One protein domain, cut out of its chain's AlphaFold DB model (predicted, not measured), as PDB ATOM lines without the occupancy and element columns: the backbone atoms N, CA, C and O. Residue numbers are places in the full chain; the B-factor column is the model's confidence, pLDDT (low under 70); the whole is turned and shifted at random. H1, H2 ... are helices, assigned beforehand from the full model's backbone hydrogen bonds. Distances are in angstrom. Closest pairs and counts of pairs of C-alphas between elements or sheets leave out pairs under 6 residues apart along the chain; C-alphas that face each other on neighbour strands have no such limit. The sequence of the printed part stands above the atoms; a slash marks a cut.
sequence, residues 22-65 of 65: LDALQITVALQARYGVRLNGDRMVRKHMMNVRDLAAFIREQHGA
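AT A GLANCE: This is residues 22 to 65 of the 65 residues of the protein "Acyl carrier protein" of Eikenella corrodens (UniProt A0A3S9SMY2). Three helices form a small triangle: the longest, H1, makes one side, and the short H2 and the longer H3 make an L over it, with H2 near the first part of H1 and the end of H3 near the end of H1. Residues 36 to 41 fold back from the end of H1 to reach H2, and H3 then runs the same way as H1. The printed part has 44 residues, with the named helices H1, H2 and H3 in that order along the chain and no named strand, and its class is all helix. It is compact, with a radius of gyration of the C-alphas of 9.5 A, and its C-alphas span 29 by 19 by 16 A.

IN THESE COORDINATES: H1 holds residues 22 to 35 and is 19.7 A long from first to last C-alpha. It begins at C-alpha 22, at (192.630, 170.182, 117.894), and ends at C-alpha 35, at (182.117, 170.005, 134.531). H2 holds residues 42 to 48 and is 10.1 A long. H3 holds residues 52 to 63, is 16.0 A long and ends at C-alpha 63, at (180.913, 174.964, 138.419).

HOW THE PARTS SIT: H1 and H2 are close but not clearly touching, and their closest C-alphas, those of Ala 24 and Val 45, are 7.8 A apart. They run the same way at a steep tilt of 63 degrees. H1 and H3 are also close but not clearly touching, and their closest C-alphas, those of Tyr 35 and His 63, are 6.4 A apart. These two run the same way at a steep tilt of 36 degrees, only just beyond shallow. H2 and H3 only just touch, with 3 pairs of C-alphas within 8 A, and they touch only at the corner by their link. Their closest C-alphas are those of His 48 and Leu 55, 5.2 A apart, and H3 touches H2 with residues 54 to 58 alone. The lines of H2 and H3 are about perpendicular, at 81 degrees. In H1, H2 and H3 every O i to N i+4 pair is within hydrogen-bond range.

THE WHOLE: The outline is elongated, but only just. The two C-alphas farthest apart are those of Leu 22 and Ala 65, at 29.8 A. The printed part has no cut, and residue 65 is the chain's last residue. The link from H1 to H2 has 6 residues and is short; the link from H2 to H3 has 3 residues and is tight. The mean pLDDT of the printed part is 87.7, and residues 64 to 65 are under 70.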
ATOM      1  N   LEU A  22     193.508 171.332 117.700       90.50
ATOM      2  CA  LEU A  22     192.630 170.182 117.894       90.50
ATOM      3  C   LEU A  22     192.549 169.828 119.379       90.50
ATOM      4  O   LEU A  22     191.446 169.625 119.894       90.50
ATOM      5  N   ASP A  23     193.679 169.841 120.081       90.50
ATOM      6  CA  ASP A  23     193.726 169.613 121.526       90.50
ATOM      7  C   ASP A  23     192.890 170.655 122.276       90.50
ATOM      8  O   ASP A  23     192.102 170.325 123.164       90.50
ATOM      9  N   ALA A  24     192.983 171.924 121.870       88.94
ATOM     10  CA  ALA A  24     192.180 173.002 122.437       88.94
ATOM     11  C   ALA A  24     190.666 172.746 122.327       88.94
ATOM     12  O   ALA A  24     189.896 172.988 123.270       88.94
ATOM     13  N   LEU A  25     190.230 172.223 121.178       90.25
ATOM     14  CA  LEU A  25     188.841 171.838 120.957       90.25
ATOM     15  C   LEU A  25     188.450 170.655 121.849       90.25
ATOM     16  O   LEU A  25     187.392 170.684 122.478       90.25
ATOM     17  N   GLN A  26     189.307 169.637 121.949       92.00
ATOM     18  CA  GLN A  26     189.055 168.469 122.791       92.00
ATOM     19  C   GLN A  26     188.961 168.830 124.275       92.00
ATOM     20  O   GLN A  26     188.048 168.357 124.954       92.00
ATOM     21  N   ILE A  27     189.834 169.713 124.769       91.19
ATOM     22  CA  ILE A  27     189.766 170.233 126.139       91.19
ATOM     23  C   ILE A  27     188.416 170.919 126.358       91.19
ATOM     24  O   ILE A  27     187.726 170.611 127.325       91.19
ATOM     25  N   THR A  28     187.979 171.773 125.431       90.62
ATOM     26  CA  THR A  28     186.678 172.457 125.532       90.62
ATOM     27  C   THR A  28     185.512 171.466 125.634       90.62
ATOM     28  O   THR A  28     184.638 171.615 126.492       90.62
ATOM     29  N   VAL A  29     185.517 170.418 124.807       92.44
ATOM     30  CA  VAL A  29     184.499 169.356 124.842       92.44
ATOM     31  C   VAL A  29     184.548 168.580 126.162       92.44
ATOM     32  O   VAL A  29     183.506 168.321 126.765       92.44
ATOM     33  N   ALA A  30     185.744 168.247 126.648       92.88
ATOM     34  CA  ALA A  30     185.931 167.531 127.905       92.88
ATOM     35  C   ALA A  30     185.458 168.347 129.116       92.88
ATOM     36  O   ALA A  30     184.840 167.792 130.026       92.88
ATOM     37  N   LEU A  31     185.689 169.664 129.120       91.62
ATOM     38  CA  LEU A  31     185.209 170.565 130.170       91.62
ATOM     39  C   LEU A  31     183.686 170.614 130.220       91.62
ATOM     40  O   LEU A  31     183.105 170.510 131.301       91.62
ATOM     41  N   GLN A  32     183.039 170.686 129.058       91.25
ATOM     42  CA  GLN A  32     181.586 170.633 128.984       91.25
ATOM     43  C   GLN A  32     181.050 169.281 129.467       91.25
ATOM     44  O   GLN A  32     180.079 169.244 130.217       91.25
ATOM     45  N   ALA A  33     181.675 168.172 129.065       92.88
ATOM     46  CA  ALA A  33     181.224 166.832 129.432       92.88
ATOM     47  C   ALA A  33     181.430 166.513 130.922       92.88
ATOM     48  O   ALA A  33     180.598 165.840 131.525       92.88
ATOM     49  N   ARG A  34     182.536 166.978 131.519       92.88
ATOM     50  CA  ARG A  34     182.926 166.628 132.894       92.88
ATOM     51  C   ARG A  34     182.461 167.632 133.943       92.88
ATOM     52  O   ARG A  34     182.154 167.219 135.055       92.88
ATOM     53  N   TYR A  35     182.430 168.918 133.600       91.31
ATOM     54  CA  TYR A  35     182.117 170.005 134.531       91.31
ATOM     55  C   TYR A  35     180.920 170.852 134.083       91.31
ATOM     56  O   TYR A  35     180.596 171.832 134.738       91.31
ATOM     57  N   GLY A  36     180.276 170.562 132.947       91.25
ATOM     58  CA  GLY A  36     179.171 171.390 132.440       91.25
ATOM     59  C   GLY A  36     179.577 172.812 132.020       91.25
ATOM     60  O   GLY A  36     178.719 173.617 131.666       91.25
ATOM     61  N   VAL A  37     180.876 173.122 132.024       91.00
ATOM     62  CA  VAL A  37     181.425 174.447 131.724       91.00
ATOM     63  C   VAL A  37     181.611 174.607 130.216       91.00
ATOM     64  O   VAL A  37     182.141 173.714 129.556       91.00
ATOM     65  N   ARG A  38     181.218 175.759 129.659       87.75
ATOM     66  CA  ARG A  38     181.382 176.059 128.226       87.75
ATOM     67  C   ARG A  38     182.328 177.232 127.994       87.75
ATOM     68  O   ARG A  38     182.076 178.342 128.455       87.75
ATOM     69  N   LEU A  39     183.373 176.998 127.203       87.38
ATOM     70  CA  LEU A  39     184.226 178.048 126.642       87.38
ATOM     71  C   LEU A  39     183.698 178.419 125.252       87.38
ATOM     72  O   LEU A  39     183.992 177.757 124.261       87.38
ATOM     73  N   ASN A  40     182.883 179.472 125.178       79.56
ATOM     74  CA  ASN A  40     182.293 179.907 123.912       79.56
ATOM     75  C   ASN A  40     183.208 180.909 123.193       79.56
ATOM     76  O   ASN A  40     183.359 182.054 123.624       79.56
ATOM     77  N   GLY A  41     183.758 180.485 122.055       80.81
ATOM     78  CA  GLY A  41     184.509 181.331 121.128       80.81
ATOM     79  C   GLY A  41     186.007 181.439 121.425       80.81
ATOM     80  O   GLY A  41     186.460 181.336 122.564       80.81
ATOM     81  N   ASP A  42     186.775 181.709 120.365       81.81
ATOM     82  CA  ASP A  42     188.245 181.777 120.373       81.81
ATOM     83  C   ASP A  42     188.793 182.755 121.430       81.81
ATOM     84  O   ASP A  42     189.790 182.472 122.089       81.81
ATOM     85  N   ARG A  43     188.082 183.860 121.695       84.44
ATOM     86  CA  ARG A  43     188.472 184.836 122.724       84.44
ATOM     87  C   ARG A  43     188.433 184.260 124.144       84.44
ATOM     88  O   ARG A  43     189.335 184.547 124.923       84.44
ATOM     89  N   MET A  44     187.406 183.479 124.492       84.94
ATOM     90  CA  MET A  44     187.300 182.867 125.825       84.94
ATOM     91  C   MET A  44     188.347 181.774 126.002       84.94
ATOM     92  O   MET A  44     189.003 181.725 127.038       84.94
ATOM     93  N   VAL A  45     188.546 180.954 124.967       85.56
ATOM     94  CA  VAL A  45     189.574 179.907 124.958       85.56
ATOM     95  C   VAL A  45     190.958 180.525 125.154       85.56
ATOM     96  O   VAL A  45     191.669 180.143 126.074       85.56
ATOM     97  N   ARG A  46     191.319 181.557 124.383       84.88
ATOM     98  CA  ARG A  46     192.617 182.234 124.539       84.88
ATOM     99  C   ARG A  46     192.789 182.922 125.887       84.88
ATOM    100  O   ARG A  46     193.908 183.004 126.367       84.88
ATOM    101  N   LYS A  47     191.710 183.427 126.488       86.56
ATOM    102  CA  LYS A  47     191.773 184.111 127.785       86.56
ATOM    103  C   LYS A  47     191.918 183.140 128.957       86.56
ATOM    104  O   LYS A  47     192.653 183.435 129.886       86.56
ATOM    105  N   HIS A  48     191.191 182.024 128.936       87.81
ATOM    106  CA  HIS A  48     191.073 181.122 130.087       87.81
ATOM    107  C   HIS A  48     191.885 179.832 129.951       87.81
ATOM    108  O   HIS A  48     192.030 179.108 130.926       87.81
ATOM    109  N   MET A  49     192.425 179.535 128.768       86.44
ATOM    110  CA  MET A  49     193.169 178.303 128.483       86.44
ATOM    111  C   MET A  49     194.656 178.566 128.204       86.44
ATOM    112  O   MET A  49     195.304 177.787 127.513       86.44
ATOM    113  N   MET A  50     195.204 179.669 128.728       89.38
ATOM    114  CA  MET A  50     196.635 179.984 128.618       89.38
ATOM    115  C   MET A  50     197.500 179.043 129.456       89.38
ATOM    116  O   MET A  50     198.552 178.620 128.989       89.38
ATOM    117  N   ASN A  51     197.060 178.718 130.668       92.25
ATOM    118  CA  ASN A  51     197.754 177.849 131.611       92.25
ATOM    119  C   ASN A  51     196.721 177.035 132.420       92.25
ATOM    120  O   ASN A  51     195.510 177.266 132.326       92.25
ATOM    121  N   VAL A  52     197.181 176.048 133.191       92.25
ATOM    122  CA  VAL A  52     196.295 175.169 133.976       92.25
ATOM    123  C   VAL A  52     195.643 175.934 135.127       92.25
ATOM    124  O   VAL A  52     194.477 175.683 135.438       92.25
ATOM    125  N   ARG A  53     196.363 176.881 135.745       93.50
ATOM    126  CA  ARG A  53     195.845 177.695 136.854       93.50
ATOM    127  C   ARG A  53     194.587 178.464 136.453       93.50
ATOM    128  O   ARG A  53     193.575 178.352 137.144       93.50
ATOM    129  N   ASP A  54     194.646 179.215 135.360       92.31
ATOM    130  CA  ASP A  54     193.557 180.067 134.876       92.31
ATOM    131  C   ASP A  54     192.353 179.230 134.448       92.31
ATOM    132  O   ASP A  54     191.207 179.567 134.762       92.31
ATOM    133  N   LEU A  55     192.613 178.087 133.810       91.69
ATOM    134  CA  LEU A  55     191.564 177.154 133.426       91.69
ATOM    135  C   LEU A  55     190.863 176.579 134.660       91.69
ATOM    136  O   LEU A  55     189.635 176.539 134.724       91.69
ATOM    137  N   ALA A  56     191.632 176.170 135.669       92.44
ATOM    138  CA  ALA A  56     191.094 175.654 136.918       92.44
ATOM    139  C   ALA A  56     190.328 176.725 137.707       92.44
ATOM    140  O   ALA A  56     189.306 176.413 138.318       92.44
ATOM    141  N   ALA A  57     190.792 177.977 137.707       92.50
ATOM    142  CA  ALA A  57     190.068 179.098 138.299       92.50
ATOM    143  C   ALA A  57     188.716 179.304 137.602       92.50
ATOM    144  O   ALA A  57     187.683 179.300 138.270       92.50
ATOM    145  N   PHE A  58     188.705 179.349 136.268       91.44
ATOM    146  CA  PHE A  58     187.480 179.484 135.482       91.44
ATOM    147  C   PHE A  58     186.484 178.345 135.738       91.44
ATOM    148  O   PHE A  58     185.294 178.591 135.926       91.44
ATOM    149  N   ILE A  59     186.955 177.094 135.800       91.50
ATOM    150  CA  ILE A  59     186.094 175.947 136.119       91.50
ATOM    151  C   ILE A  59     185.471 176.111 137.504       91.50
ATOM    152  O   ILE A  59     184.273 175.894 137.652       91.50
ATOM    153  N   ARG A  60     186.252 176.503 138.519       92.12
ATOM    154  CA  ARG A  60     185.735 176.708 139.882       92.12
ATOM    155  C   ARG A  60     184.711 177.838 139.946       92.12
ATOM    156  O   ARG A  60     183.725 177.687 140.651       92.12
ATOM    157  N   GLU A  61     184.905 178.921 139.200       90.25
ATOM    158  CA  GLU A  61     183.934 180.022 139.127       90.25
ATOM    159  C   GLU A  61     182.618 179.611 138.448       90.25
ATOM    160  O   GLU A  61     181.554 180.064 138.857       90.25
ATOM    161  N   GLN A  62     182.672 178.760 137.419       87.50
ATOM    162  CA  GLN A  62     181.488 178.355 136.647       87.50
ATOM    163  C   GLN A  62     180.748 177.143 137.233       87.50
ATOM    164  O   GLN A  62     179.532 177.051 137.103       87.50
ATOM    165  N   HIS A  63     181.467 176.199 137.844       80.06
ATOM    166  CA  HIS A  63     180.913 174.964 138.419       80.06
ATOM    167  C   HIS A  63     180.719 175.050 139.945       80.06
ATOM    168  O   HIS A  63     180.048 174.205 140.526       80.06
ATOM    169  N   GLY A  64     181.340 176.020 140.621       62.47
ATOM    170  CA  GLY A  64     181.348 176.151 142.081       62.47
ATOM    171  C   GLY A  64     180.315 177.123 142.660       62.47
ATOM    172  O   GLY A  64     180.649 177.815 143.621       62.47
ATOM    173  N   ALA A  65     179.101 177.171 142.101       46.88
ATOM    174  CA  ALA A  65     177.924 177.792 142.721       46.88
ATOM    175  C   ALA A  65     176.884 176.722 143.078       46.88
ATOM    176  O   ALA A  65     176.612 175.865 142.207       46.88
TER     177      ALA A  65